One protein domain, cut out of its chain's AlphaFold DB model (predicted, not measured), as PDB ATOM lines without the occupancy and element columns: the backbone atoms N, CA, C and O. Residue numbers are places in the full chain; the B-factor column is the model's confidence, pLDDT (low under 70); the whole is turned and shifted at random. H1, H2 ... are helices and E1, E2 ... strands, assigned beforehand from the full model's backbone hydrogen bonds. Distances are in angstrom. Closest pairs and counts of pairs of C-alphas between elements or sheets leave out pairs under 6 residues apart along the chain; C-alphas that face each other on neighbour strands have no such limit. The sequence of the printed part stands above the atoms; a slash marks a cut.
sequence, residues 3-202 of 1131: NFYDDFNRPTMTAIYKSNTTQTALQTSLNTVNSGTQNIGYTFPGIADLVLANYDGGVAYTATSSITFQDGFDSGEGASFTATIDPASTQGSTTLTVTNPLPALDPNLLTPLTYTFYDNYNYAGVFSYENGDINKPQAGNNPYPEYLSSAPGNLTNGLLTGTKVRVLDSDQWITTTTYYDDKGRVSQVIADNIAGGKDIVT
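AT A GLANCE: This is residues 3 to 202 of the 1131 residues of an uncharacterized protein of Chitinophaga oryziterrae (UniProt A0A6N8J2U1). A wall of seven antiparallel strands is partly covered on one face by the two-stranded ribbon E3 and E8, whose strands cross it. At one end of the ribbon a small lobe holds two short parallel pairs, E4 with E6 and E5 with E7; near the other end is H1, and residues 20 to 25 and 140 to 145 stick out. The printed part has 200 residues with one named helix and thirteen named strands, in the order E1 E2 H1 E3 E4 E5 E6 E7 E8 E9 E10 E11 E12 E13. The wall's order is E1 E2 E9 E10 E11 E12 E13; the class is mostly strand, though under half of the residues are in named elements. The whole is loose and flat, with a radius of gyration of the C-alphas of 20.9 A and spans of 65 by 50 by 22 A.

HOW THE PARTS SIT: The largest sheet has edge strands E1, residues 3 to 5, and E13, residues 198 to 202. E1 forms a hairpin with E2, residues 11 to 17, with N 4 and O 13 2.8 A apart. E2 is the antiparallel neighbour of E9, residues 110 to 118, with N 111 and O 16 at 2.8 A; E9 bends by 69 degrees at residue 113. A meander, each strand the antiparallel neighbour of the one before, runs from E9 through E10, residues 160 to 166, E11, residues 173 to 180, and E12, residues 186 to 192, to E13. Its N and O pairs within hydrogen-bond range include N 115 and O 164, N 174 and O 165, N 177 and O 190, and N 189 and O 201, each at 2.8 A. This sheet makes a sandwich, two sheets face to face, with antiparallel E3, residues 37 to 45, and E8, residues 90 to 99, where N 40 and O 96 are 2.8 A apart. The strands of the two sheets stand at 69 degrees, and the closest C-alphas of E1 and E8, Tyr 5 and Val 98, are 5.7 A apart. E4, residues 49 to 52, is parallel to E6, residues 66 to 69, with N 68 and O 50 at 2.8 A; E5, residues 60 to 63, is parallel to E7, residues 82 to 85, with N 61 and O 82 at 2.8 A. The closest C-alphas of E4 and E5, Asp 49 and Ala 63, are 5.9 A apart. H1, residues 23 to 30, is not on the large sheet, with 0 pairs of C-alphas within 10 A; every O i to N i+4 pair in it is within hydrogen-bond range.

IN THESE COORDINATES: E1 begins at C-alpha 3 (-20.253, -36.370, -0.875). E8 measures 26.9 A, E3 25.7 A, E11 22.9 A and E9 21.8 A. E13 ends at C-alpha 202 (-42.660, -40.276, 20.454).

THE WHOLE: The C-alphas of Thr 28 and Glu 77 are the two farthest apart, at 67.1 A. The printed part has no cut. The long links are E6 to E7 and E9 to E10, of 12 and 41 residues. Residues 34 to 35 are under pLDDT 70.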
ATOM      1  N   ASN A   3     -19.430 -37.056  -1.870       84.88
ATOM      2  CA  ASN A   3     -20.253 -36.370  -0.875       84.88
ATOM      3  C   ASN A   3     -20.441 -34.922  -1.313       84.88
ATOM      4  O   ASN A   3     -19.483 -34.273  -1.734       84.88
ATOM      5  N   PHE A   4     -21.672 -34.443  -1.209       85.62
ATOM      6  CA  PHE A   4     -22.049 -33.070  -1.491       85.62
ATOM      7  C   PHE A   4     -22.394 -32.349  -0.196       85.62
ATOM      8  O   PHE A   4     -22.939 -32.955   0.731       85.62
ATOM      9  N   TYR A   5     -22.090 -31.057  -0.167       85.19
ATOM     10  CA  TYR A   5     -22.255 -30.202   0.998       85.19
ATOM     11  C   TYR A   5     -23.066 -28.959   0.631       85.19
ATOM     12  O   TYR A   5     -23.065 -28.545  -0.534       85.19
ATOM     13  N   ASP A   6     -23.777 -28.409   1.610       84.06
ATOM     14  CA  ASP A   6     -24.384 -27.080   1.510       84.06
ATOM     15  C   ASP A   6     -23.370 -25.958   1.798       84.06
ATOM     16  O   ASP A   6     -22.193 -26.201   2.081       84.06
ATOM     17  N   ASP A   7     -23.844 -24.710   1.769       84.00
ATOM     18  CA  ASP A   7     -23.024 -23.516   2.000       84.00
ATOM     19  C   ASP A   7     -22.485 -23.404   3.441       84.00
ATOM     20  O   ASP A   7     -21.579 -22.610   3.699       84.00
ATOM     21  N   PHE A   8     -22.994 -24.221   4.370       83.75
ATOM     22  CA  PHE A   8     -22.496 -24.349   5.741       83.75
ATOM     23  C   PHE A   8     -21.536 -25.539   5.907       83.75
ATOM     24  O   PHE A   8     -21.166 -25.874   7.030       83.75
ATOM     25  N   ASN A   9     -21.110 -26.166   4.802       81.06
ATOM     26  CA  ASN A   9     -20.236 -27.338   4.773       81.06
ATOM     27  C   ASN A   9     -20.841 -28.576   5.464       81.06
ATOM     28  O   ASN A   9     -20.127 -29.413   6.019       81.06
ATOM     29  N   ARG A  10     -22.169 -28.710   5.428       81.12
ATOM     30  CA  ARG A  10     -22.905 -29.830   6.028       81.12
ATOM     31  C   ARG A  10     -23.292 -30.826   4.935       81.12
ATOM     32  O   ARG A  10     -23.704 -30.400   3.855       81.12
ATOM     33  N   PRO A  11     -23.155 -32.145   5.153       82.31
ATOM     34  CA  PRO A  11     -23.394 -33.135   4.107       82.31
ATOM     35  C   PRO A  11     -24.879 -33.204   3.739       82.31
ATOM     36  O   PRO A  11     -25.708 -33.542   4.582       82.31
ATOM     37  N   THR A  12     -25.224 -32.933   2.483       84.06
ATOM     38  CA  THR A  12     -26.614 -32.933   1.984       84.06
ATOM     39  C   THR A  12     -26.954 -34.154   1.142       84.06
ATOM     40  O   THR A  12     -28.119 -34.550   1.073       84.06
ATOM     41  N   MET A  13     -25.952 -34.769   0.506       87.75
ATOM     42  CA  MET A  13     -26.139 -35.955  -0.328       87.75
ATOM     43  C   MET A  13     -24.859 -36.778  -0.446       87.75
ATOM     44  O   MET A  13     -23.785 -36.244  -0.720       87.75
ATOM     45  N   THR A  14     -24.996 -38.099  -0.355       89.94
ATOM     46  CA  THR A  14     -23.956 -39.051  -0.762       89.94
ATOM     47  C   THR A  14     -24.411 -39.799  -2.008       89.94
ATOM     48  O   THR A  14     -25.577 -40.188  -2.134       89.94
ATOM     49  N   ALA A  15     -23.492 -40.019  -2.950       90.44
ATOM     50  CA  ALA A  15     -23.775 -40.736  -4.188       90.44
ATOM     51  C   ALA A  15     -22.570 -41.514  -4.729       90.44
ATOM     52  O   ALA A  15     -21.406 -41.261  -4.406       90.44
ATOM     53  N   ILE A  16     -22.848 -42.457  -5.626       89.38
ATOM     54  CA  ILE A  16     -21.833 -43.073  -6.483       89.38
ATOM     55  C   ILE A  16     -21.818 -42.317  -7.808       89.38
ATOM     56  O   ILE A  16     -22.822 -42.289  -8.512       89.38
ATOM     57  N   TYR A  17     -20.673 -41.732  -8.153       87.81
ATOM     58  CA  TYR A  17     -20.436 -41.152  -9.471       87.81
ATOM     59  C   TYR A  17     -19.768 -42.193 -10.369       87.81
ATOM     60  O   TYR A  17     -18.652 -42.634 -10.080       87.81
ATOM     61  N   LYS A  18     -20.457 -42.621 -11.431       86.25
ATOM     62  CA  LYS A  18     -19.915 -43.587 -12.397       86.25
ATOM     63  C   LYS A  18     -19.145 -42.838 -13.481       86.25
ATOM     64  O   LYS A  18     -19.741 -42.113 -14.269       86.25
ATOM     65  N   SER A  19     -17.828 -43.028 -13.533       81.69
ATOM     66  CA  SER A  19     -16.969 -42.411 -14.543       81.69
ATOM     67  C   SER A  19     -15.911 -43.383 -15.053       81.69
ATOM     68  O   SER A  19     -15.377 -44.185 -14.291       81.69
ATOM     69  N   ASN A  20     -15.587 -43.269 -16.342       84.00
ATOM     70  CA  ASN A  20     -14.471 -43.974 -16.980       84.00
ATOM     71  C   ASN A  20     -13.147 -43.191 -16.866       84.00
ATOM     72  O   ASN A  20     -12.120 -43.614 -17.396       84.00
ATOM     73  N   THR A  21     -13.165 -42.021 -16.223       83.00
ATOM     74  CA  THR A  21     -11.986 -41.187 -15.986       83.00
ATOM     75  C   THR A  21     -11.094 -41.814 -14.912       83.00
ATOM     76  O   THR A  21     -11.583 -42.335 -13.911       83.00
ATOM     77  N   THR A  22      -9.772 -41.741 -15.086       84.00
ATOM     78  CA  THR A  22      -8.823 -42.230 -14.076       84.00
ATOM     79  C   THR A  22      -8.902 -41.398 -12.793       84.00
ATOM     80  O   THR A  22      -9.203 -40.202 -12.830       84.00
ATOM     81  N   GLN A  23      -8.573 -42.005 -11.650       81.19
ATOM     82  CA  GLN A  23      -8.542 -41.317 -10.353       81.19
ATOM     83  C   GLN A  23      -7.677 -40.047 -10.396       81.19
ATOM     84  O   GLN A  23      -8.098 -38.999  -9.917       81.19
ATOM     85  N   THR A  24      -6.500 -40.113 -11.024       84.25
ATOM     86  CA  THR A  24      -5.594 -38.965 -11.169       84.25
ATOM     87  C   THR A  24      -6.237 -37.816 -11.945       84.25
ATOM     88  O   THR A  24      -6.089 -36.660 -11.553       84.25
ATOM     89  N   ALA A  25      -6.976 -38.110 -13.018       83.94
ATOM     90  CA  ALA A  25      -7.642 -37.080 -13.809       83.94
ATOM     91  C   ALA A  25      -8.837 -36.472 -13.055       83.94
ATOM     92  O   ALA A  25      -8.997 -35.255 -13.073       83.94
ATOM     93  N   LEU A  26      -9.605 -37.279 -12.314       81.25
ATOM     94  CA  LEU A  26     -10.652 -36.770 -11.416       81.25
ATOM     95  C   LEU A  26     -10.071 -35.861 -10.325       81.25
ATOM     96  O   LEU A  26     -10.589 -34.768 -10.112       81.25
ATOM     97  N   GLN A  27      -8.969 -36.272  -9.686       81.12
ATOM     98  CA  GLN A  27      -8.278 -35.463  -8.680       81.12
ATOM     99  C   GLN A  27      -7.749 -34.154  -9.274       81.12
ATOM    100  O   GLN A  27      -7.872 -33.100  -8.661       81.12
ATOM    101  N   THR A  28      -7.194 -34.206 -10.486       84.06
ATOM    102  CA  THR A  28      -6.727 -33.007 -11.195       84.06
ATOM    103  C   THR A  28      -7.882 -32.039 -11.444       84.06
ATOM    104  O   THR A  28      -7.739 -30.857 -11.151       84.06
ATOM    105  N   SER A  29      -9.040 -32.525 -11.905       80.44
ATOM    106  CA  SER A  29     -10.232 -31.686 -12.083       80.44
ATOM    107  C   SER A  29     -10.729 -31.095 -10.760       80.44
ATOM    108  O   SER A  29     -11.034 -29.906 -10.705       80.44
ATOM    109  N   LEU A  30     -10.757 -31.887  -9.683       77.50
ATOM    110  CA  LEU A  30     -11.107 -31.431  -8.330       77.50
ATOM    111  C   LEU A  30     -10.198 -30.297  -7.849       77.50
ATOM    112  O   LEU A  30     -10.685 -29.295  -7.338       77.50
ATOM    113  N   ASN A  31      -8.891 -30.409  -8.089       81.44
ATOM    114  CA  ASN A  31      -7.910 -29.395  -7.702       81.44
ATOM    115  C   ASN A  31      -8.085 -28.058  -8.449       81.44
ATOM    116  O   ASN A  31      -7.465 -27.067  -8.070       81.44
ATOM    117  N   THR A  32      -8.889 -28.025  -9.518       77.88
ATOM    118  CA  THR A  32      -9.174 -26.813 -10.308       77.88
ATOM    119  C   THR A  32     -10.529 -26.174  -9.996       77.88
ATOM    120  O   THR A  32     -10.862 -25.145 -10.585       77.88
ATOM    121  N   VAL A  33     -11.322 -26.767  -9.093       72.62
ATOM    122  CA  VAL A  33     -12.618 -26.214  -8.677       72.62
ATOM    123  C   VAL A  33     -12.392 -24.913  -7.905       72.62
ATOM    124  O   VAL A  33     -11.776 -24.912  -6.844       72.62
ATOM    125  N   ASN A  34     -12.936 -23.812  -8.424       66.75
ATOM    126  CA  ASN A  34     -13.065 -22.547  -7.702       66.75
ATOM    127  C   ASN A  34     -14.494 -22.401  -7.152       66.75
ATOM    128  O   ASN A  34     -15.409 -23.072  -7.630       66.75
ATOM    129  N   SER A  35     -14.680 -21.490  -6.191       65.19
ATOM    130  CA  SER A  35     -15.963 -21.158  -5.552       65.19
ATOM    131  C   SER A  35     -17.138 -21.100  -6.541       65.19
ATOM    132  O   SER A  35     -17.192 -20.191  -7.374       65.19
ATOM    133  N   GLY A  36     -18.079 -22.043  -6.445       74.38
ATOM    134  CA  GLY A  36     -19.253 -22.114  -7.321       74.38
ATOM    135  C   GLY A  36     -20.337 -23.054  -6.792       74.38
ATOM    136  O   GLY A  36     -20.045 -23.969  -6.030       74.38
ATOM    137  N   THR A  37     -21.587 -22.831  -7.195       82.06
ATOM    138  CA  THR A  37     -22.746 -23.649  -6.800       82.06
ATOM    139  C   THR A  37     -23.369 -24.341  -8.010       82.06
ATOM    140  O   THR A  37     -23.481 -23.731  -9.075       82.06
ATOM    141  N   GLN A  38     -23.842 -25.578  -7.853       84.06
ATOM    142  CA  GLN A  38     -24.631 -26.294  -8.865       84.06
ATOM    143  C   GLN A  38     -25.935 -26.793  -8.251       84.06
ATOM    144  O   GLN A  38     -25.954 -27.227  -7.105       84.06
ATOM    145  N   ASN A  39     -27.016 -26.783  -9.030       87.31
ATOM    146  CA  ASN A  39     -28.263 -27.421  -8.629       87.31
ATOM    147  C   ASN A  39     -28.315 -28.859  -9.152       87.31
ATOM    148  O   ASN A  39     -28.160 -29.091 -10.352       87.31
ATOM    149  N   ILE A  40     -28.559 -29.812  -8.258       86.56
ATOM    150  CA  ILE A  40     -28.734 -31.230  -8.569       86.56
ATOM    151  C   ILE A  40     -30.178 -31.602  -8.236       86.56
ATOM    152  O   ILE A  40     -30.579 -31.601  -7.073       86.56
ATOM    153  N   GLY A  41     -30.966 -31.890  -9.270       87.31
ATOM    154  CA  GLY A  41     -32.341 -32.365  -9.130       87.31
ATOM    155  C   GLY A  41     -32.409 -33.889  -9.071       87.31
ATOM    156  O   GLY A  41     -31.688 -34.567  -9.803       87.31
ATOM    157  N   TYR A  42     -33.296 -34.427  -8.238       89.69
ATOM    158  CA  TYR A  42     -33.635 -35.849  -8.228       89.69
ATOM    159  C   TYR A  42     -35.122 -36.051  -7.951       89.69
ATOM    160  O   TYR A  42     -35.695 -35.408  -7.072       89.69
ATOM    161  N   THR A  43     -35.739 -36.964  -8.694       90.94
ATOM    162  CA  THR A  43     -37.133 -37.371  -8.498       90.94
ATOM    163  C   THR A  43     -37.149 -38.747  -7.861       90.94
ATOM    164  O   THR A  43     -36.593 -39.694  -8.418       90.94
ATOM    165  N   PHE A  44     -37.779 -38.854  -6.695       90.56
ATOM    166  CA  PHE A  44     -37.883 -40.113  -5.974       90.56
ATOM    167  C   PHE A  44     -38.888 -41.033  -6.683       90.56
ATOM    168  O   PHE A  44     -40.017 -40.601  -6.946       90.56
ATOM    169  N   PRO A  45     -38.512 -42.286  -6.998       89.50
ATOM    170  CA  PRO A  45     -39.426 -43.246  -7.607       89.50
ATOM    171  C   PRO A  45     -40.687 -43.460  -6.763       89.50
ATOM    172  O   PRO A  45     -40.646 -43.375  -5.536       89.50
ATOM    173  N   GLY A  46     -41.817 -43.738  -7.419       87.12
ATOM    174  CA  GLY A  46     -43.026 -44.214  -6.748       87.12
ATOM    175  C   GLY A  46     -42.819 -45.586  -6.097       87.12
ATOM    176  O   GLY A  46     -41.843 -46.285  -6.368       87.12
ATOM    177  N   ILE A  47     -43.761 -45.997  -5.246       88.44
ATOM    178  CA  ILE A  47     -43.735 -47.329  -4.625       88.44
ATOM    179  C   ILE A  47     -43.876 -48.379  -5.731       88.44
ATOM    180  O   ILE A  47     -44.905 -48.416  -6.395       88.44
ATOM    181  N   ALA A  48     -42.866 -49.226  -5.930       89.31
ATOM    182  CA  ALA A  48     -42.898 -50.251  -6.975       89.31
ATOM    183  C   ALA A  48     -43.985 -51.299  -6.723       89.31
ATOM    184  O   ALA A  48     -44.899 -51.465  -7.532       89.31
ATOM    185  N   ASP A  49     -43.909 -51.945  -5.563       89.81
ATOM    186  CA  ASP A  49     -44.796 -53.031  -5.174       89.81
ATOM    187  C   ASP A  49     -45.436 -52.725  -3.825       89.81
ATOM    188  O   ASP A  49     -44.752 -52.549  -2.808       89.81
ATOM    189  N   LEU A  50     -46.764 -52.688  -3.813       90.31
ATOM    190  CA  LEU A  50     -47.552 -52.523  -2.605       90.31
ATOM    191  C   LEU A  50     -48.210 -53.850  -2.239       90.31
ATOM    192  O   LEU A  50     -48.868 -54.483  -3.061       90.31
ATOM    193  N   VAL A  51     -48.050 -54.264  -0.987       91.56
ATOM    194  CA  VAL A  51     -48.659 -55.488  -0.459       91.56
ATOM    195  C   VAL A  51     -49.441 -55.123   0.794       91.56
ATOM    196  O   VAL A  51     -48.877 -54.544   1.723       91.56
ATOM    197  N   LEU A  52     -50.730 -55.451   0.805       91.25
ATOM    198  CA  LEU A  52     -51.672 -55.105   1.862       91.25
ATOM    199  C   LEU A  52     -52.384 -56.368   2.337       91.25
ATOM    200  O   LEU A  52     -53.058 -57.037   1.558       91.25
ATOM    201  N   ALA A  53     -52.251 -56.686   3.618       91.62
ATOM    202  CA  ALA A  53     -52.973 -57.786   4.247       91.62
ATOM    203  C   ALA A  53     -54.257 -57.326   4.953       91.62
ATOM    204  O   ALA A  53     -55.168 -58.123   5.141       91.62
ATOM    205  N   ASN A  54     -54.351 -56.043   5.311       88.50
ATOM    206  CA  ASN A  54     -55.506 -55.452   5.985       88.50
ATOM    207  C   ASN A  54     -55.829 -54.073   5.398       88.50
ATOM    208  O   ASN A  54     -54.919 -53.366   4.959       88.50
ATOM    209  N   TYR A  55     -57.105 -53.679   5.431       87.56
ATOM    210  CA  TYR A  55     -57.511 -52.315   5.103       87.56
ATOM    211  C   TYR A  55     -57.119 -51.360   6.234       87.56
ATOM    212  O   TYR A  55     -57.509 -51.552   7.385       87.56
ATOM    213  N   ASP A  56     -56.343 -50.325   5.914       83.56
ATOM    214  CA  ASP A  56     -55.824 -49.364   6.894       83.56
ATOM    215  C   ASP A  56     -56.609 -48.040   6.933       83.56
ATOM    216  O   ASP A  56     -56.201 -47.096   7.612       83.56
ATOM    217  N   GLY A  57     -57.743 -47.970   6.225       85.00
ATOM    218  CA  GLY A  57     -58.528 -46.746   6.051       85.00
ATOM    219  C   GLY A  57     -58.065 -45.868   4.883       85.00
ATOM    220  O   GLY A  57     -58.594 -44.768   4.708       85.00
ATOM    221  N   GLY A  58     -57.097 -46.321   4.080       85.06
ATOM    222  CA  GLY A  58     -56.621 -45.606   2.902       85.06
ATOM    223  C   GLY A  58     -57.736 -45.320   1.893       85.06
ATOM    224  O   GLY A  58     -58.537 -46.191   1.555       85.06
ATOM    225  N   VAL A  59     -57.780 -44.085   1.389       89.88
ATOM    226  CA  VAL A  59     -58.716 -43.664   0.325       89.88
ATOM    227  C   VAL A  59     -58.169 -43.952  -1.077       89.88
ATOM    228  O   VAL A  59     -58.932 -44.064  -2.037       89.88
ATOM    229  N   ALA A  60     -56.847 -44.100  -1.200       91.56
ATOM    230  CA  ALA A  60     -56.173 -44.462  -2.435       91.56
ATOM    231  C   ALA A  60     -54.881 -45.241  -2.159       91.56
ATOM    232  O   ALA A  60     -54.139 -44.920  -1.233       91.56
ATOM    233  N   TYR A  61     -54.603 -46.223  -3.009       92.12
ATOM    234  CA  TYR A  61     -53.382 -47.011  -3.035       92.12
ATOM    235  C   TYR A  61     -52.785 -46.920  -4.435       92.12
ATOM    236  O   TYR A  61     -53.430 -47.292  -5.416       92.12
ATOM    237  N   THR A  62     -51.557 -46.424  -4.540       92.56
ATOM    238  CA  THR A  62     -50.876 -46.256  -5.826       92.56
ATOM    239  C   THR A  62     -49.529 -46.956  -5.791       92.56
ATOM    240  O   THR A  62     -48.768 -46.780  -4.842       92.56
ATOM    241  N   ALA A  63     -49.244 -47.740  -6.827       93.12
ATOM    242  CA  ALA A  63     -47.946 -48.369  -7.041       93.12
ATOM    243  C   ALA A  63     -47.534 -48.243  -8.513       93.12
ATOM    244  O   ALA A  63     -48.389 -48.047  -9.372       93.12
ATOM    245  N   THR A  64     -46.248 -48.350  -8.829       93.88
ATOM    246  CA  THR A  64     -45.755 -48.244 -10.212       93.88
ATOM    247  C   THR A  64     -45.712 -49.595 -10.928       93.88
ATOM    248  O   THR A  64     -45.750 -49.618 -12.157       93.88
ATOM    249  N   SER A  65     -45.673 -50.713 -10.188       93.44
ATOM    250  CA  SER A  65     -45.598 -52.071 -10.744       93.44
ATOM    251  C   SER A  65     -46.769 -52.958 -10.325       93.44
ATOM    252  O   SER A  65     -47.505 -53.434 -11.191       93.44
ATOM    253  N   SER A  66     -46.988 -53.168  -9.021       94.25
ATOM    254  CA  SER A  66     -48.026 -54.087  -8.542       94.25
ATOM    255  C   SER A  66     -48.696 -53.645  -7.238       94.25
ATOM    256  O   SER A  66     -48.086 -53.010  -6.378       94.25
ATOM    257  N   ILE A  67     -49.974 -54.006  -7.083       94.38
ATOM    258  CA  ILE A  67     -50.720 -53.916  -5.823       94.38
ATOM    259  C   ILE A  67     -51.289 -55.301  -5.529       94.38
ATOM    260  O   ILE A  67     -52.075 -55.829  -6.315       94.38
ATOM    261  N   THR A  68     -50.895 -55.883  -4.401       94.12
ATOM    262  CA  THR A  68     -51.349 -57.200  -3.949       94.12
ATOM    263  C   THR A  68     -52.158 -57.059  -2.669       94.12
ATOM    264  O   THR A  68     -51.623 -56.660  -1.635       94.12
ATOM    265  N   PHE A  69     -53.431 -57.440  -2.724       93.00
ATOM    266  CA  PHE A  69     -54.255 -57.668  -1.539       93.00
ATOM    267  C   PHE A  69     -54.106 -59.136  -1.137       93.00
ATOM    268  O   PHE A  69     -54.384 -60.015  -1.953       93.00
ATOM    269  N   GLN A  70     -53.602 -59.408   0.068       90.00
ATOM    270  CA  GLN A  70     -53.402 -60.784   0.530       90.00
ATOM    271  C   GLN A  70     -54.734 -61.463   0.871       90.00
ATOM    272  O   GLN A  70     -55.748 -60.806   1.119       90.00
ATOM    273  N   ASP A  71     -54.713 -62.795   0.919       85.69
ATOM    274  CA  ASP A  71     -55.855 -63.601   1.342       85.69
ATOM    275  C   ASP A  71     -56.372 -63.140   2.714       85.69
ATOM    276  O   ASP A  71     -55.619 -63.042   3.684       85.69
ATOM    277  N   GLY A  72     -57.676 -62.868   2.792       84.12
ATOM    278  CA  GLY A  72     -58.322 -62.361   4.006       84.12
ATOM    279  C   GLY A  72     -58.376 -60.836   4.127       84.12
ATOM    280  O   GLY A  72     -58.920 -60.355   5.118       84.12
ATOM    281  N   PHE A  73     -57.879 -60.077   3.142       90.19
ATOM    282  CA  PHE A  73     -58.087 -58.629   3.092       90.19
ATOM    283  C   PHE A  73     -59.588 -58.299   3.074       90.19
ATOM    284  O   PHE A  73     -60.311 -58.683   2.153       90.19
ATOM    285  N   ASP A  74     -60.036 -57.552   4.079       88.25
ATOM    286  CA  ASP A  74     -61.404 -57.056   4.206       88.25
ATOM    287  C   ASP A  74     -61.380 -55.527   4.283       88.25
ATOM    288  O   ASP A  74     -60.699 -54.946   5.131       88.25
ATOM    289  N   SER A  75     -62.114 -54.866   3.385       86.81
ATOM    290  CA  SER A  75     -62.273 -53.409   3.382       86.81
ATOM    291  C   SER A  75     -63.239 -52.907   4.456       86.81
ATOM    292  O   SER A  75     -63.289 -51.710   4.722       86.81
ATOM    293  N   GLY A  76     -64.025 -53.800   5.056       84.81
ATOM    294  CA  GLY A  76     -65.153 -53.459   5.908       84.81
ATOM    295  C   GLY A  76     -66.395 -53.045   5.113       84.81
ATOM    296  O   GLY A  76     -66.360 -52.808   3.900       84.81
ATOM    297  N   GLU A  77     -67.524 -52.962   5.816       87.62
ATOM    298  CA  GLU A  77     -68.815 -52.594   5.236       87.62
ATOM    299  C   GLU A  77     -68.853 -51.101   4.861       87.62
ATOM    300  O   GLU A  77     -68.589 -50.228   5.686       87.62
ATOM    301  N   GLY A  78     -69.191 -50.799   3.603       83.94
ATOM    302  CA  GLY A  78     -69.387 -49.426   3.117       83.94
ATOM    303  C   GLY A  78     -68.109 -48.634   2.804       83.94
ATOM    304  O   GLY A  78     -68.213 -47.473   2.407       83.94
ATOM    305  N   ALA A  79     -66.922 -49.230   2.943       87.94
ATOM    306  CA  ALA A  79     -65.667 -48.581   2.574       87.94
ATOM    307  C   ALA A  79     -65.505 -48.471   1.047       87.94
ATOM    308  O   ALA A  79     -65.872 -49.371   0.291       87.94
ATOM    309  N   SER A  80     -64.918 -47.365   0.587       89.75
ATOM    310  CA  SER A  80     -64.564 -47.145  -0.815       89.75
ATOM    311  C   SER A  80     -63.156 -46.571  -0.896       89.75
ATOM    312  O   SER A  80     -62.825 -45.620  -0.189       89.75
ATOM    313  N   PHE A  81     -62.326 -47.158  -1.754       93.31
ATOM    314  CA  PHE A  81     -60.973 -46.693  -2.032       93.31
ATOM    315  C   PHE A  81     -60.614 -46.968  -3.492       93.31
ATOM    316  O   PHE A  81     -61.242 -47.792  -4.157       93.31
ATOM    317  N   THR A  82     -59.582 -46.291  -3.991       95.00
ATOM    318  CA  THR A  82     -59.059 -46.507  -5.349       95.00
ATOM    319  C   THR A  82     -57.705 -47.206  -5.293       95.00
ATOM    320  O   THR A  82     -56.814 -46.735  -4.602       95.00
ATOM    321  N   ALA A  83     -57.518 -48.304  -6.025       94.69
ATOM    322  CA  ALA A  83     -56.204 -48.915  -6.233       94.69
ATOM    323  C   ALA A  83     -55.752 -48.670  -7.679       94.69
ATOM    324  O   ALA A  83     -56.498 -48.954  -8.615       94.69
ATOM    325  N   THR A  84     -54.560 -48.112  -7.881       96.06
ATOM    326  CA  THR A  84     -54.071 -47.712  -9.209       96.06
ATOM    327  C   THR A  84     -52.623 -48.125  -9.408       96.06
ATOM    328  O   THR A  84     -51.755 -47.763  -8.619       96.06
ATOM    329  N   ILE A  85     -52.356 -48.845 -10.500       96.12
ATOM    330  CA  ILE A  85     -50.994 -49.033 -10.996       96.12
ATOM    331  C   ILE A  85     -50.701 -47.867 -11.941       96.12
ATOM    332  O   ILE A  85     -51.239 -47.818 -13.047       96.12
ATOM    333  N   ASP A  86     -49.899 -46.913 -11.479       94.88
ATOM    334  CA  ASP A  86     -49.463 -45.746 -12.243       94.88
ATOM    335  C   ASP A  86     -47.933 -45.777 -12.393       94.88
ATOM    336  O   ASP A  86     -47.218 -45.367 -11.475       94.88
ATOM    337  N   PRO A  87     -47.408 -46.239 -13.544       92.19
ATOM    338  CA  PRO A  87     -45.971 -46.284 -13.804       92.19
ATOM    339  C   PRO A  87     -45.272 -44.917 -13.752       92.19
ATOM    340  O   PRO A  87     -44.048 -44.874 -13.646       92.19
ATOM    341  N   ALA A  88     -46.019 -43.809 -13.841       92.06
ATOM    342  CA  ALA A  88     -45.487 -42.451 -13.749       92.06
ATOM    343  C   ALA A  88     -45.529 -41.881 -12.319       92.06
ATOM    344  O   ALA A  88     -45.095 -40.747 -12.106       92.06
ATOM    345  N   SER A  89     -46.033 -42.641 -11.339       90.50
ATOM    346  CA  SER A  89     -46.104 -42.204  -9.946       90.50
ATOM    347  C   SER A  89     -44.709 -41.947  -9.365       90.50
ATOM    348  O   SER A  89     -43.764 -42.708  -9.586       90.50
ATOM    349  N   THR A  90     -44.580 -40.866  -8.594       89.19
ATOM    350  CA  THR A  90     -43.331 -40.449  -7.938       89.19
ATOM    351  C   THR A  90     -43.595 -40.084  -6.480       89.19
ATOM    352  O   THR A  90     -44.706 -39.694  -6.122       89.19
ATOM    353  N   GLN A  91     -42.568 -40.164  -5.634       84.88
ATOM    354  CA  GLN A  91     -42.617 -39.716  -4.234       84.88
ATOM    355  C   GLN A  91     -42.160 -38.252  -4.068       84.88
ATOM    356  O   GLN A  91     -41.676 -37.848  -3.007       84.88
ATOM    357  N   GLY A  92     -42.312 -37.449  -5.126       87.19
ATOM    358  CA  GLY A  92     -41.866 -36.061  -5.191       87.19
ATOM    359  C   GLY A  92     -40.428 -35.900  -5.686       87.19
ATOM    360  O   GLY A  92     -39.712 -36.870  -5.943       87.19
ATOM    361  N   SER A  93     -40.004 -34.646  -5.818       89.00
ATOM    362  CA  SER A  93     -38.673 -34.277  -6.307       89.00
ATOM    363  C   SER A  93     -37.990 -33.325  -5.340       89.00
ATOM    364  O   SER A  93     -38.641 -32.495  -4.710       89.00
ATOM    365  N   THR A  94     -36.669 -33.424  -5.256       88.62
ATOM    366  CA  THR A  94     -35.825 -32.486  -4.518       88.62
ATOM    367  C   THR A  94     -34.819 -31.831  -5.456       88.62
ATOM    368  O   THR A  94     -34.378 -32.448  -6.428       88.62
ATOM    369  N   THR A  95     -34.450 -30.587  -5.157       88.19
ATOM    370  CA  THR A  95     -33.376 -29.857  -5.836       88.19
ATOM    371  C   THR A  95     -32.399 -29.385  -4.775       88.19
ATOM    372  O   THR A  95     -32.761 -28.578  -3.922       88.19
ATOM    373  N   LEU A  96     -31.170 -29.890  -4.825       85.12
ATOM    374  CA  LEU A  96     -30.098 -29.509  -3.913       85.12
ATOM    375  C   LEU A  96     -29.190 -28.479  -4.567       85.12
ATOM    376  O   LEU A  96     -28.707 -28.716  -5.672       85.12
ATOM    377  N   THR A  97     -28.897 -27.392  -3.864       85.69
ATOM    378  CA  THR A  97     -27.790 -26.500  -4.216       85.69
ATOM    379  C   THR A  97     -26.536 -27.015  -3.522       85.69
ATOM    380  O   THR A  97     -26.485 -27.057  -2.298       85.69
ATOM    381  N   VAL A  98     -25.555 -27.464  -4.305       81.50
ATOM    382  CA  VAL A  98     -24.291 -28.013  -3.800       81.50
ATOM    383  C   VAL A  98     -23.153 -27.035  -4.046       81.50
ATOM    384  O   VAL A  98     -23.067 -26.434  -5.124       81.50
ATOM    385  N   THR A  99     -22.271 -26.900  -3.064       79.75
ATOM    386  CA  THR A  99     -21.164 -25.940  -3.085       79.75
ATOM    387  C   THR A  99     -19.867 -26.634  -3.505       79.75
ATOM    388  O   THR A  99     -19.564 -27.743  -3.070       79.75
ATOM    389  N   ASN A 100     -19.096 -25.989  -4.382       75.06
ATOM    390  CA  ASN A 100     -17.828 -26.473  -4.946       75.06
ATOM    391  C   ASN A 100     -17.888 -27.892  -5.563       75.06
ATOM    392  O   ASN A 100     -17.026 -28.726  -5.268       75.06
ATOM    393  N   PRO A 101     -18.877 -28.202  -6.424       75.06
ATOM    394  CA  PRO A 101     -18.957 -29.509  -7.069       75.06
ATOM    395  C   PRO A 101     -17.807 -29.724  -8.066       75.06
ATOM    396  O   PRO A 101     -17.215 -28.775  -8.583       75.06
ATOM    397  N   LEU A 102     -17.539 -30.994  -8.392       74.12
ATOM    398  CA  LEU A 102     -16.638 -31.371  -9.487       74.12
ATOM    399  C   LEU A 102     -17.039 -30.624 -10.783       74.12
ATOM    400  O   LEU A 102     -18.228 -30.607 -11.118       74.12
ATOM    401  N   PRO A 103     -16.099 -30.040 -11.553       70.75
ATOM    402  CA  PRO A 103     -16.447 -29.295 -12.756       70.75
ATOM    403  C   PRO A 103     -17.076 -30.229 -13.794       70.75
ATOM    404  O   PRO A 103     -16.568 -31.328 -14.021       70.75
ATOM    405  N   ALA A 104     -18.157 -29.779 -14.441       70.81
ATOM    406  CA  ALA A 104     -18.907 -30.554 -15.436       70.81
ATOM    407  C   ALA A 104     -19.446 -31.904 -14.917       70.81
ATOM    408  O   ALA A 104     -19.514 -32.884 -15.661       70.81
ATOM    409  N   LEU A 105     -19.842 -31.960 -13.643       78.00
ATOM    410  CA  LEU A 105     -20.529 -33.118 -13.086       78.00
ATOM    411  C   LEU A 105     -21.885 -33.321 -13.779       78.00
ATOM    412  O   LEU A 105     -22.766 -32.466 -13.677       78.00
ATOM    413  N   ASP A 106     -22.041 -34.457 -14.461       82.94
ATOM    414  CA  ASP A 106     -23.306 -34.889 -15.061       82.94
ATOM    415  C   ASP A 106     -24.186 -35.566 -13.993       82.94
ATOM    416  O   ASP A 106     -23.843 -36.662 -13.527       82.94
ATOM    417  N   PRO A 107     -25.327 -34.963 -13.602       80.94
ATOM    418  CA  PRO A 107     -26.233 -35.560 -12.626       80.94
ATOM    419  C   PRO A 107     -26.771 -36.933 -13.050       80.94
ATOM    420  O   PRO A 107     -27.096 -37.741 -12.185       80.94
ATOM    421  N   ASN A 108     -26.818 -37.242 -14.352       85.25
ATOM    422  CA  ASN A 108     -27.305 -38.533 -14.852       85.25
ATOM    423  C   ASN A 108     -26.347 -39.697 -14.551       85.25
ATOM    424  O   ASN A 108     -26.747 -40.860 -14.596       85.25
ATOM    425  N   LEU A 109     -25.082 -39.401 -14.240       88.50
ATOM    426  CA  LEU A 109     -24.079 -40.396 -13.849       88.50
ATOM    427  C   LEU A 109     -24.032 -40.628 -12.334       88.50
ATOM    428  O   LEU A 109     -23.274 -41.484 -11.860       88.50
ATOM    429  N   LEU A 110     -24.828 -39.878 -11.566       89.50
ATOM    430  CA  LEU A 110     -24.979 -40.087 -10.137       89.50
ATOM    431  C   LEU A 110     -25.975 -41.208  -9.858       89.50
ATOM    432  O   LEU A 110     -27.070 -41.280 -10.404       89.50
ATOM    433  N   THR A 111     -25.602 -42.067  -8.921       91.75
ATOM    434  CA  THR A 111     -26.516 -42.968  -8.227       91.75
ATOM    435  C   THR A 111     -26.634 -42.464  -6.790       91.75
ATOM    436  O   THR A 111     -25.733 -42.741  -5.992       91.75
ATOM    437  N   PRO A 112     -27.681 -41.684  -6.458       92.12
ATOM    438  CA  PRO A 112     -27.895 -41.198  -5.102       92.12
ATOM    439  C   PRO A 112     -28.050 -42.352  -4.112       92.12
ATOM    440  O   PRO A 112     -28.658 -43.378  -4.432       92.12
ATOM    441  N   LEU A 113     -27.485 -42.163  -2.923       90.00
ATOM    442  CA  LEU A 113     -27.488 -43.126  -1.824       90.00
ATOM    443  C   LEU A 113     -28.217 -42.568  -0.603       90.00
ATOM    444  O   LEU A 113     -29.055 -43.254  -0.020       90.00
ATOM    445  N   THR A 114     -27.931 -41.317  -0.244       91.69
ATOM    446  CA  THR A 114     -28.557 -40.633   0.891       91.69
ATOM    447  C   THR A 114     -28.866 -39.180   0.556       91.69
ATOM    448  O   THR A 114     -28.162 -38.557  -0.241       91.69
ATOM    449  N   TYR A 115     -29.909 -38.656   1.194       88.56
ATOM    450  CA  TYR A 115     -30.223 -37.234   1.285       88.56
ATOM    451  C   TYR A 115     -30.408 -36.850   2.743       88.56
ATOM    452  O   TYR A 115     -30.954 -37.627   3.532       88.56
ATOM    453  N   THR A 116     -30.017 -35.627   3.053       89.12
ATOM    454  CA  THR A 116     -30.026 -35.092   4.405       89.12
ATOM    455  C   THR A 116     -30.583 -33.670   4.366       89.12
ATOM    456  O   THR A 116     -30.103 -32.843   3.588       89.12
ATOM    457  N   PHE A 117     -31.621 -33.406   5.158       86.94
ATOM    458  CA  PHE A 117     -32.378 -32.154   5.168       86.94
ATOM    459  C   PHE A 117     -32.254 -31.458   6.514       86.94
ATOM    460  O   PHE A 117     -32.396 -32.092   7.556       86.94
ATOM    461  N   TYR A 118     -32.049 -30.150   6.444       88.75
ATOM    462  CA  TYR A 118     -31.649 -29.290   7.544       88.75
ATOM    463  C   TYR A 118     -32.659 -28.150   7.737       88.75
ATOM    464  O   TYR A 118     -33.374 -27.769   6.808       88.75
ATOM    465  N   ASP A 119     -32.637 -27.536   8.915       90.38
ATOM    466  CA  ASP A 119     -33.181 -26.217   9.254       90.38
ATOM    467  C   ASP A 119     -34.713 -26.089   9.314       90.38
ATOM    468  O   ASP A 119     -35.232 -25.297  10.098       90.38
ATOM    469  N   ASN A 120     -35.467 -26.810   8.482       92.25
ATOM    470  CA  ASN A 120     -36.926 -26.689   8.388       92.25
ATOM    471  C   ASN A 120     -37.597 -27.922   7.759       92.25
ATOM    472  O   ASN A 120     -36.956 -28.756   7.128       92.25
ATOM    473  N   TYR A 121     -38.921 -28.010   7.879       93.06
ATOM    474  CA  TYR A 121     -39.732 -29.129   7.381       93.06
ATOM    475  C   TYR A 121     -40.196 -28.987   5.917       93.06
ATOM    476  O   TYR A 121     -41.132 -29.667   5.504       93.06
ATOM    477  N   ASN A 122     -39.574 -28.116   5.109       90.62
ATOM    478  CA  ASN A 122     -40.012 -27.822   3.737       90.62
ATOM    479  C   ASN A 122     -39.249 -28.650   2.687       90.62
ATOM    480  O   ASN A 122     -38.645 -28.099   1.766       90.62
ATOM    481  N   TYR A 123     -39.281 -29.977   2.801       89.62
ATOM    482  CA  TYR A 123     -38.666 -30.884   1.826       89.62
ATOM    483  C   TYR A 123     -39.649 -31.950   1.327       89.62
ATOM    484  O   TYR A 123     -40.663 -32.263   1.953       89.62
ATOM    485  N   ALA A 124     -39.353 -32.520   0.158       86.75
ATOM    486  CA  ALA A 124     -40.214 -33.514  -0.472       86.75
ATOM    487  C   ALA A 124     -40.296 -34.810   0.352       86.75
ATOM    488  O   ALA A 124     -39.281 -35.434   0.668       86.75
ATOM    489  N   GLY A 125     -41.523 -35.242   0.647       87.06
ATOM    490  CA  GLY A 125     -41.791 -36.465   1.403       87.06
ATOM    491  C   GLY A 125     -41.722 -36.310   2.925       87.06
ATOM    492  O   GLY A 125     -41.705 -37.327   3.610       87.06
ATOM    493  N   VAL A 126     -41.688 -35.083   3.457       92.75
ATOM    494  CA  VAL A 126     -41.841 -34.831   4.899       92.75
ATOM    495  C   VAL A 126     -43.120 -35.484   5.441       92.75
ATOM    496  O   VAL A 126     -44.193 -35.376   4.838       92.75
ATOM    497  N   PHE A 127     -43.020 -36.177   6.575       94.19
ATOM    498  CA  PHE A 127     -44.192 -36.713   7.270       94.19
ATOM    499  C   PHE A 127     -44.775 -35.685   8.213       94.19
ATOM    500  O   PHE A 127     -44.021 -34.976   8.853       94.19
ATOM    501  N   SER A 128     -46.102 -35.629   8.327       94.56
ATOM    502  CA  SER A 128     -46.780 -34.735   9.267       94.56
ATOM    503  C   SER A 128     -46.599 -35.191  10.715       94.56
ATOM    504  O   SER A 128     -46.632 -36.386  10.991       94.56
ATOM    505  N   TYR A 129     -46.486 -34.232  11.636       95.25
ATOM    506  CA  TYR A 129     -46.441 -34.480  13.078       95.25
ATOM    507  C   TYR A 129     -47.691 -35.227  13.572       95.25
ATOM    508  O   TYR A 129     -48.828 -34.816  13.320       95.25
ATOM    509  N   GLU A 130     -47.490 -36.322  14.300       96.00
ATOM    510  CA  GLU A 130     -48.541 -37.254  14.708       96.00
ATOM    511  C   GLU A 130     -49.103 -36.899  16.088       96.00
ATOM    512  O   GLU A 130     -48.738 -37.473  17.118       96.00
ATOM    513  N   ASN A 131     -50.049 -35.959  16.095       94.56
ATOM    514  CA  ASN A 131     -50.706 -35.445  17.304       94.56
ATOM    515  C   ASN A 131     -51.464 -36.534  18.104       94.56
ATOM    516  O   ASN A 131     -51.685 -36.402  19.303       94.56
ATOM    517  N   GLY A 132     -51.852 -37.651  17.477       93.94
ATOM    518  CA  GLY A 132     -52.535 -38.755  18.170       93.94
ATOM    519  C   GLY A 132     -51.677 -39.480  19.219       93.94
ATOM    520  O   GLY A 132     -52.227 -40.084  20.143       93.94
ATOM    521  N   ASP A 133     -50.348 -39.398  19.107       95.69
ATOM    522  CA  ASP A 133     -49.418 -40.157  19.950       95.69
ATOM    523  C   ASP A 133     -48.815 -39.345  21.103       95.69
ATOM    524  O   ASP A 133     -48.271 -39.930  22.037       95.69
ATOM    525  N   ILE A 134     -48.934 -38.015  21.104       95.12
ATOM    526  CA  ILE A 134     -48.205 -37.142  22.046       95.12
ATOM    527  C   ILE A 134     -48.581 -37.356  23.520       95.12
ATOM    528  O   ILE A 134     -47.786 -37.081  24.413       95.12
ATOM    529  N   ASN A 135     -49.777 -37.894  23.779       95.44
ATOM    530  CA  ASN A 135     -50.268 -38.207  25.124       95.44
ATOM    531  C   ASN A 135     -50.022 -39.672  25.538       95.44
ATOM    532  O   ASN A 135     -50.471 -40.097  26.602       95.44
ATOM    533  N   LYS A 136     -49.369 -40.475  24.687       96.75
ATOM    534  CA  LYS A 136     -49.078 -41.896  24.944       96.75
ATOM    535  C   LYS A 136     -47.847 -42.121  25.832       96.75
ATOM    536  O   LYS A 136     -47.916 -43.029  26.666       96.75
ATOM    537  N   PRO A 137     -46.747 -41.348  25.703       96.50
ATOM    538  CA  PRO A 137     -45.654 -41.377  26.670       96.50
ATOM    539  C   PRO A 137     -46.133 -41.116  28.104       96.50
ATOM    540  O   PRO A 137     -47.087 -40.377  28.339       96.50
ATOM    541  N   GLN A 138     -45.467 -41.722  29.087       94.69
ATOM    542  CA  GLN A 138     -45.854 -41.654  30.497       94.69
ATOM    543  C   GLN A 138     -44.642 -41.370  31.381       94.69
ATOM    544  O   GLN A 138     -43.677 -42.128  31.388       94.69
ATOM    545  N   ALA A 139     -44.738 -40.337  32.218       92.88
ATOM    546  CA  ALA A 139     -43.682 -39.961  33.160       92.88
ATOM    547  C   ALA A 139     -43.486 -40.968  34.309       92.88
ATOM    548  O   ALA A 139     -42.419 -41.027  34.920       92.88
ATOM    549  N   GLY A 140     -44.516 -41.757  34.636       89.31
ATOM    550  CA  GLY A 140     -44.508 -42.615  35.821       89.31
ATOM    551  C   GLY A 140     -44.359 -41.794  37.106       89.31
ATOM    552  O   GLY A 140     -45.071 -40.814  37.296       89.31
ATOM    553  N   ASN A 141     -43.428 -42.197  37.976       87.50
ATOM    554  CA  ASN A 141     -43.134 -41.503  39.237       87.50
ATOM    555  C   ASN A 141     -41.986 -40.486  39.112       87.50
ATOM    556  O   ASN A 141     -41.533 -39.962  40.129       87.50
ATOM    557  N   ASN A 142     -41.460 -40.254  37.907       90.56
ATOM    558  CA  ASN A 142     -40.366 -39.307  37.734       90.56
ATOM    559  C   ASN A 142     -40.865 -37.875  37.980       90.56
ATOM    560  O   ASN A 142     -41.963 -37.526  37.533       90.56
ATOM    561  N   PRO A 143     -40.084 -37.042  38.686       90.00
ATOM    562  CA  PRO A 143     -40.453 -35.658  38.921       90.00
ATOM    563  C   PRO A 143     -40.262 -34.814  37.650       90.00
ATOM    564  O   PRO A 143     -39.479 -35.160  36.769       90.00
ATOM    565  N   TYR A 144     -40.967 -33.685  37.586       93.25
ATOM    566  CA  TYR A 144     -40.789 -32.636  36.569       93.25
ATOM    567  C   TYR A 144     -40.886 -33.080  35.088       93.25
ATOM    568  O   TYR A 144     -40.043 -32.667  34.290       93.25
ATOM    569  N   PRO A 145     -41.886 -33.890  34.678       94.94
ATOM    570  CA  PRO A 145     -42.072 -34.211  33.264       94.94
ATOM    571  C   PRO A 145     -42.492 -32.984  32.450       94.94
ATOM    572  O   PRO A 145     -43.322 -32.189  32.893       94.94
ATOM    573  N   GLU A 146     -41.976 -32.876  31.229       95.06
ATOM    574  CA  GLU A 146     -42.359 -31.841  30.266       95.06
ATOM    575  C   GLU A 146     -43.209 -32.445  29.154       95.06
ATOM    576  O   GLU A 146     -42.698 -33.056  28.219       95.06
ATOM    577  N   TYR A 147     -44.527 -32.304  29.281       93.75
ATOM    578  CA  TYR A 147     -45.474 -32.867  28.324       93.75
ATOM    579  C   TYR A 147     -45.384 -32.200  26.947       93.75
ATOM    580  O   TYR A 147     -45.165 -30.996  26.830       93.75
ATOM    581  N   LEU A 148     -45.596 -33.013  25.914       93.62
ATOM    582  CA  LEU A 148     -45.514 -32.614  24.513       93.62
ATOM    583  C   LEU A 148     -46.665 -31.681  24.103       93.62
ATOM    584  O   LEU A 148     -47.811 -31.856  24.522       93.62
ATOM    585  N   SER A 149     -46.356 -30.716  23.239       91.06
ATOM    586  CA  SER A 149     -47.315 -29.806  22.607       91.06
ATOM    587  C   SER A 149     -48.020 -30.448  21.406       91.06
ATOM    588  O   SER A 149     -47.522 -31.381  20.785       91.06
ATOM    589  N   SER A 150     -49.179 -29.905  21.020       91.56
ATOM    590  CA  SER A 150     -49.935 -30.355  19.835       91.56
ATOM    591  C   SER A 150     -49.299 -29.974  18.491       91.56
ATOM    592  O   SER A 150     -49.843 -30.303  17.437       91.56
ATOM    593  N   ALA A 151     -48.189 -29.241  18.523       91.38
ATOM    594  CA  ALA A 151     -47.391 -28.842  17.375       91.38
ATOM    595  C   ALA A 151     -45.904 -29.028  17.716       91.38
ATOM    596  O   ALA A 151     -45.550 -28.874  18.891       91.38
ATOM    597  N   PRO A 152     -45.051 -29.346  16.728       90.94
ATOM    598  CA  PRO A 152     -43.614 -29.428  16.946       90.94
ATOM    599  C   PRO A 152     -43.019 -28.041  17.219       90.94
ATOM    600  O   PRO A 152     -43.607 -27.018  16.852       90.94
ATOM    601  N   GLY A 153     -41.839 -28.020  17.834       88.94
ATOM    602  CA  GLY A 153     -41.052 -26.804  17.998       88.94
ATOM    603  C   GLY A 153     -40.608 -26.240  16.647       88.94
ATOM    604  O   GLY A 153     -40.327 -26.983  15.707       88.94
ATOM    605  N   ASN A 154     -40.550 -24.911  16.552       87.06
ATOM    606  CA  ASN A 154     -40.144 -24.202  15.326       87.06
ATOM    607  C   ASN A 154     -38.674 -23.749  15.349       87.06
ATOM    608  O   ASN A 154     -38.190 -23.161  14.381       87.06
ATOM    609  N   LEU A 155     -37.970 -23.975  16.461       90.12
ATOM    610  CA  LEU A 155     -36.543 -23.696  16.596       90.12
ATOM    611  C   LEU A 155     -35.778 -24.892  16.039       90.12
ATOM    612  O   LEU A 155     -35.396 -25.783  16.780       90.12
ATOM    613  N   THR A 156     -35.674 -24.939  14.713       87.94
ATOM    614  CA  THR A 156     -35.023 -26.039  13.993       87.94
ATOM    615  C   THR A 156     -33.840 -25.588  13.158       87.94
ATOM    616  O   THR A 156     -33.342 -26.369  12.362       87.94
ATOM    617  N   ASN A 157     -33.404 -24.332  13.284       89.81
ATOM    618  CA  ASN A 157     -32.261 -23.817  12.532       89.81
ATOM    619  C   ASN A 157     -30.987 -24.495  13.017       89.81
ATOM    620  O   ASN A 157     -30.613 -24.358  14.179       89.81
ATOM    621  N   GLY A 158     -30.305 -25.173  12.104       82.69
ATOM    622  CA  GLY A 158     -29.278 -26.112  12.479       82.69
ATOM    623  C   GLY A 158     -29.863 -27.381  13.083       82.69
ATOM    624  O   GLY A 158     -29.153 -27.968  13.861       82.69
ATOM    625  N   LEU A 159     -31.065 -27.859  12.720       80.69
ATOM    626  CA  LEU A 159     -31.571 -29.220  13.016       80.69
ATOM    627  C   LEU A 159     -31.780 -30.106  11.779       80.69
ATOM    628  O   LEU A 159     -32.185 -29.568  10.753       80.69
ATOM    629  N   LEU A 160     -31.588 -31.444  11.847       87.31
ATOM    630  CA  LEU A 160     -32.028 -32.367  10.757       87.31
ATOM    631  C   LEU A 160     -33.484 -32.332  10.928       87.31
ATOM    632  O   LEU A 160     -34.018 -32.641  11.985       87.31
ATOM    633  N   THR A 161     -34.138 -32.117   9.837       86.31
ATOM    634  CA  THR A 161     -35.567 -32.242   9.822       86.31
ATOM    635  C   THR A 161     -35.957 -33.520   9.106       86.31
ATOM    636  O   THR A 161     -36.939 -34.134   9.513       86.31
ATOM    637  N   GLY A 162     -35.144 -34.028   8.169       86.38
ATOM    638  CA  GLY A 162     -35.258 -35.415   7.718       86.38
ATOM    639  C   GLY A 162     -34.068 -36.006   6.959       86.38
ATOM    640  O   GLY A 162     -33.209 -35.298   6.447       86.38
ATOM    641  N   THR A 163     -34.056 -37.330   6.819       91.50
ATOM    642  CA  THR A 163     -33.171 -38.067   5.902       91.50
ATOM    643  C   THR A 163     -33.979 -38.851   4.873       91.50
ATOM    644  O   THR A 163     -35.139 -39.205   5.092       91.50
ATOM    645  N   LYS A 164     -33.343 -39.186   3.751       90.81
ATOM    646  CA  LYS A 164     -33.772 -40.286   2.883       90.81
ATOM    647  C   LYS A 164     -32.594 -41.211   2.628       90.81
ATOM    648  O   LYS A 164     -31.550 -40.756   2.172       90.81
ATOM    649  N   VAL A 165     -32.771 -42.503   2.880       91.19
ATOM    650  CA  VAL A 165     -31.738 -43.525   2.666       91.19
ATOM    651  C   VAL A 165     -32.236 -44.530   1.640       91.19
ATOM    652  O   VAL A 165     -33.333 -45.072   1.770       91.19
ATOM    653  N   ARG A 166     -31.444 -44.778   0.596       92.50
ATOM    654  CA  ARG A 166     -31.809 -45.735  -0.444       92.50
ATOM    655  C   ARG A 166     -31.731 -47.160   0.087       92.50
ATOM    656  O   ARG A 166     -30.744 -47.538   0.714       92.50
ATOM    657  N   VAL A 167     -32.729 -47.974  -0.240       94.50
ATOM    658  CA  VAL A 167     -32.649 -49.428  -0.102       94.50
ATOM    659  C   VAL A 167     -31.903 -49.971  -1.318       94.50
ATOM    660  O   VAL A 167     -32.364 -49.830  -2.456       94.50
ATOM    661  N   LEU A 168     -30.737 -50.572  -1.091       93.56
ATOM    662  CA  LEU A 168     -29.872 -51.045  -2.168       93.56
ATOM    663  C   LEU A 168     -30.555 -52.145  -2.991       93.56
ATOM    664  O   LEU A 168     -31.417 -52.883  -2.501       93.56
ATOM    665  N   ASP A 169     -30.182 -52.202  -4.271       90.00
ATOM    666  CA  ASP A 169     -30.747 -53.114  -5.273       90.00
ATOM    667  C   ASP A 169     -32.274 -52.973  -5.445       90.00
ATOM    668  O   ASP A 169     -32.968 -53.909  -5.837       90.00
ATOM    669  N   SER A 170     -32.806 -51.781  -5.146       89.81
ATOM    670  CA  SER A 170     -34.207 -51.414  -5.358       89.81
ATOM    671  C   SER A 170     -34.378 -49.912  -5.631       89.81
ATOM    672  O   SER A 170     -33.431 -49.118  -5.528       89.81
ATOM    673  N   ASP A 171     -35.614 -49.528  -5.947       86.25
ATOM    674  CA  ASP A 171     -36.041 -48.133  -6.092       86.25
ATOM    675  C   ASP A 171     -36.689 -47.565  -4.818       86.25
ATOM    676  O   ASP A 171     -37.116 -46.412  -4.794       86.25
ATOM    677  N   GLN A 172     -36.736 -48.352  -3.738       91.12
ATOM    678  CA  GLN A 172     -37.306 -47.928  -2.467       91.12
ATOM    679  C   GLN A 172     -36.353 -46.996  -1.705       91.12
ATOM    680  O   GLN A 172     -35.140 -47.213  -1.637       91.12
ATOM    681  N   TRP A 173     -36.935 -45.982  -1.072       92.38
ATOM    682  CA  TRP A 173     -36.260 -45.072  -0.155       92.38
ATOM    683  C   TRP A 173     -36.925 -45.140   1.215       92.38
ATOM    684  O   TRP A 173     -38.147 -45.210   1.314       92.38
ATOM    685  N   ILE A 174     -36.113 -45.109   2.267       90.00
ATOM    686  CA  ILE A 174     -36.572 -44.945   3.642       90.00
ATOM    687  C   ILE A 174     -36.483 -43.462   3.968       90.00
ATOM    688  O   ILE A 174     -35.382 -42.922   4.088       90.00
ATOM    689  N   THR A 175     -37.631 -42.798   4.065       91.75
ATOM    690  CA  THR A 175     -37.700 -41.409   4.524       91.75
ATOM    691  C   THR A 175     -37.809 -41.393   6.040       91.75
ATOM    692  O   THR A 175     -38.596 -42.148   6.597       91.75
ATOM    693  N   THR A 176     -37.057 -40.522   6.706       92.06
ATOM    694  CA  THR A 176     -37.199 -40.237   8.138       92.06
ATOM    695  C   THR A 176     -37.444 -38.748   8.312       92.06
ATOM    696  O   THR A 176     -36.758 -37.939   7.698       92.06
ATOM    697  N   THR A 177     -38.430 -38.383   9.124       91.94
ATOM    698  CA  THR A 177     -38.699 -37.009   9.560       91.94
ATOM    699  C   THR A 177     -38.518 -36.942  11.066       91.94
ATOM    700  O   THR A 177     -39.058 -37.786  11.786       91.94
ATOM    701  N   THR A 178     -37.786 -35.939  11.532       91.50
ATOM    702  CA  THR A 178     -37.440 -35.783  12.938       91.50
ATOM    703  C   THR A 178     -37.956 -34.454  13.476       91.50
ATOM    704  O   THR A 178     -37.617 -33.380  12.988       91.50
ATOM    705  N   TYR A 179     -38.806 -34.536  14.490       91.69
ATOM    706  CA  TYR A 179     -39.459 -33.410  15.135       91.69
ATOM    707  C   TYR A 179     -38.851 -33.094  16.491       91.69
ATOM    708  O   TYR A 179     -38.491 -34.006  17.238       91.69
ATOM    709  N   TYR A 180     -38.816 -31.802  16.823       89.12
ATOM    710  CA  TYR A 180     -38.275 -31.293  18.083       89.12
ATOM    711  C   TYR A 180     -39.349 -30.710  18.976       89.12
ATOM    712  O   TYR A 180     -40.457 -30.407  18.526       89.12
ATOM    713  N   ASP A 181     -39.033 -30.577  20.254       86.81
ATOM    714  CA  ASP A 181     -39.696 -29.622  21.129       86.81
ATOM    715  C   ASP A 181     -39.024 -28.238  21.055       86.81
ATOM    716  O   ASP A 181     -38.020 -28.043  20.369       86.81
ATOM    717  N   ASP A 182     -39.570 -27.260  21.779       88.50
ATOM    718  CA  ASP A 182     -39.043 -25.887  21.816       88.50
ATOM    719  C   ASP A 182     -37.647 -25.767  22.465       88.50
ATOM    720  O   ASP A 182     -37.072 -24.680  22.485       88.50
ATOM    721  N   LYS A 183     -37.091 -26.864  23.000       86.88
ATOM    722  CA  LYS A 183     -35.726 -26.945  23.543       86.88
ATOM    723  C   LYS A 183     -34.771 -27.695  22.611       86.88
ATOM    724  O   LYS A 183     -33.668 -28.035  23.032       86.88
ATOM    725  N   GLY A 184     -35.203 -27.999  21.388       81.50
ATOM    726  CA  GLY A 184     -34.388 -28.719  20.423       81.50
ATOM    727  C   GLY A 184     -34.123 -30.165  20.834       81.50
ATOM    728  O   GLY A 184     -33.069 -30.669  20.486       81.50
ATOM    729  N   ARG A 185     -35.025 -30.834  21.581       83.75
ATOM    730  CA  ARG A 185     -34.978 -32.286  21.896       83.75
ATOM    731  C   ARG A 185     -35.919 -33.075  20.980       83.75
ATOM    732  O   ARG A 185     -36.979 -32.550  20.659       83.75
ATOM    733  N   VAL A 186     -35.612 -34.322  20.585       85.81
ATOM    734  CA  VAL A 186     -36.458 -35.109  19.649       85.81
ATOM    735  C   VAL A 186     -37.754 -35.380  20.374       85.81
ATOM    736  O   VAL A 186     -37.793 -36.189  21.293       85.81
ATOM    737  N   SER A 187     -38.831 -34.753  19.932       87.00
ATOM    738  CA  SER A 187     -40.173 -35.050  20.411       87.00
ATOM    739  C   SER A 187     -40.753 -36.253  19.673       87.00
ATOM    740  O   SER A 187     -41.418 -37.090  20.289       87.00
ATOM    741  N   GLN A 188     -40.474 -36.378  18.369       91.69
ATOM    742  CA  GLN A 188     -40.999 -37.462  17.546       91.69
ATOM    743  C   GLN A 188     -40.096 -37.796  16.349       91.69
ATOM    744  O   GLN A 188     -39.562 -36.906  15.700       91.69
ATOM    745  N   VAL A 189     -39.959 -39.078  16.017       92.56
ATOM    746  CA  VAL A 189     -39.333 -39.567  14.778       92.56
ATOM    747  C   VAL A 189     -40.378 -40.355  14.008       92.56
ATOM    748  O   VAL A 189     -41.008 -41.246  14.576       92.56
ATOM    749  N   ILE A 190     -40.552 -40.053  12.725       94.62
ATOM    750  CA  ILE A 190     -41.441 -40.789  11.825       94.62
ATOM    751  C   ILE A 190     -40.609 -41.314  10.663       94.62
ATOM    752  O   ILE A 190     -40.027 -40.519   9.929       94.62
ATOM    753  N   ALA A 191     -40.575 -42.630  10.475       91.00
ATOM    754  CA  ALA A 191     -39.801 -43.264   9.414       91.00
ATOM    755  C   ALA A 191     -40.634 -44.256   8.598       91.00
ATOM    756  O   ALA A 191     -41.460 -44.982   9.151       91.00
ATOM    757  N   ASP A 192     -40.393 -44.313   7.289       91.00
ATOM    758  CA  ASP A 192     -40.809 -45.450   6.464       91.00
ATOM    759  C   ASP A 192     -40.086 -46.725   6.916       91.00
ATOM    760  O   ASP A 192     -38.958 -46.681   7.407       91.00
ATOM    761  N   ASN A 193     -40.686 -47.888   6.672       90.94
ATOM    762  CA  ASN A 193     -39.999 -49.167   6.819       90.94
ATOM    763  C   ASN A 193     -40.048 -50.027   5.548       90.94
ATOM    764  O   ASN A 193     -40.816 -49.784   4.615       90.94
ATOM    765  N   ILE A 194     -39.215 -51.076   5.503       90.94
ATOM    766  CA  ILE A 194     -39.046 -51.935   4.316       90.94
ATOM    767  C   ILE A 194     -40.322 -52.705   3.922       90.94
ATOM    768  O   ILE A 194     -40.431 -53.198   2.798       90.94
ATOM    769  N   ALA A 195     -41.304 -52.804   4.822       90.56
ATOM    770  CA  ALA A 195     -42.589 -53.430   4.537       90.56
ATOM    771  C   ALA A 195     -43.606 -52.469   3.888       90.56
ATOM    772  O   ALA A 195     -44.694 -52.905   3.513       90.56
ATOM    773  N   GLY A 196     -43.258 -51.187   3.725       87.75
ATOM    774  CA  GLY A 196     -44.155 -50.139   3.226       87.75
ATOM    775  C   GLY A 196     -45.043 -49.521   4.311       87.75
ATOM    776  O   GLY A 196     -45.952 -48.763   3.991       87.75
ATOM    777  N   GLY A 197     -44.807 -49.862   5.582       90.94
ATOM    778  CA  GLY A 197     -45.436 -49.222   6.734       90.94
ATOM    779  C   GLY A 197     -44.587 -48.084   7.297       90.94
ATOM    780  O   GLY A 197     -43.594 -47.675   6.695       90.94
ATOM    781  N   LYS A 198     -44.980 -47.592   8.476       92.19
ATOM    782  CA  LYS A 198     -44.280 -46.523   9.194       92.19
ATOM    783  C   LYS A 198     -44.011 -46.896  10.642       92.19
ATOM    784  O   LYS A 198     -44.851 -47.537  11.279       92.19
ATOM    785  N   ASP A 199     -42.894 -46.395  11.147       91.81
ATOM    786  CA  ASP A 199     -42.510 -46.441  12.549       91.81
ATOM    787  C   ASP A 199     -42.528 -45.020  13.108       91.81
ATOM    788  O   ASP A 199     -41.900 -44.115  12.560       91.81
ATOM    789  N   ILE A 200     -43.292 -44.818  14.180       94.38
ATOM    790  CA  ILE A 200     -43.456 -43.519  14.836       94.38
ATOM    791  C   ILE A 200     -42.987 -43.661  16.276       94.38
ATOM    792  O   ILE A 200     -43.598 -44.390  17.057       94.38
ATOM    793  N   VAL A 201     -41.908 -42.974  16.629       94.31
ATOM    794  CA  VAL A 201     -41.368 -42.923  17.989       94.31
ATOM    795  C   VAL A 201     -41.681 -41.562  18.576       94.31
ATOM    796  O   VAL A 201     -41.314 -40.558  17.987       94.31
ATOM    797  N   THR A 202     -42.332 -41.513  19.733       93.06
ATOM    798  CA  THR A 202     -42.660 -40.276  20.454       93.06
ATOM    799  C   THR A 202     -42.013 -40.309  21.835       93.06
ATOM    800  O   THR A 202     -42.202 -41.271  22.582       93.06
TER     801      THR A 202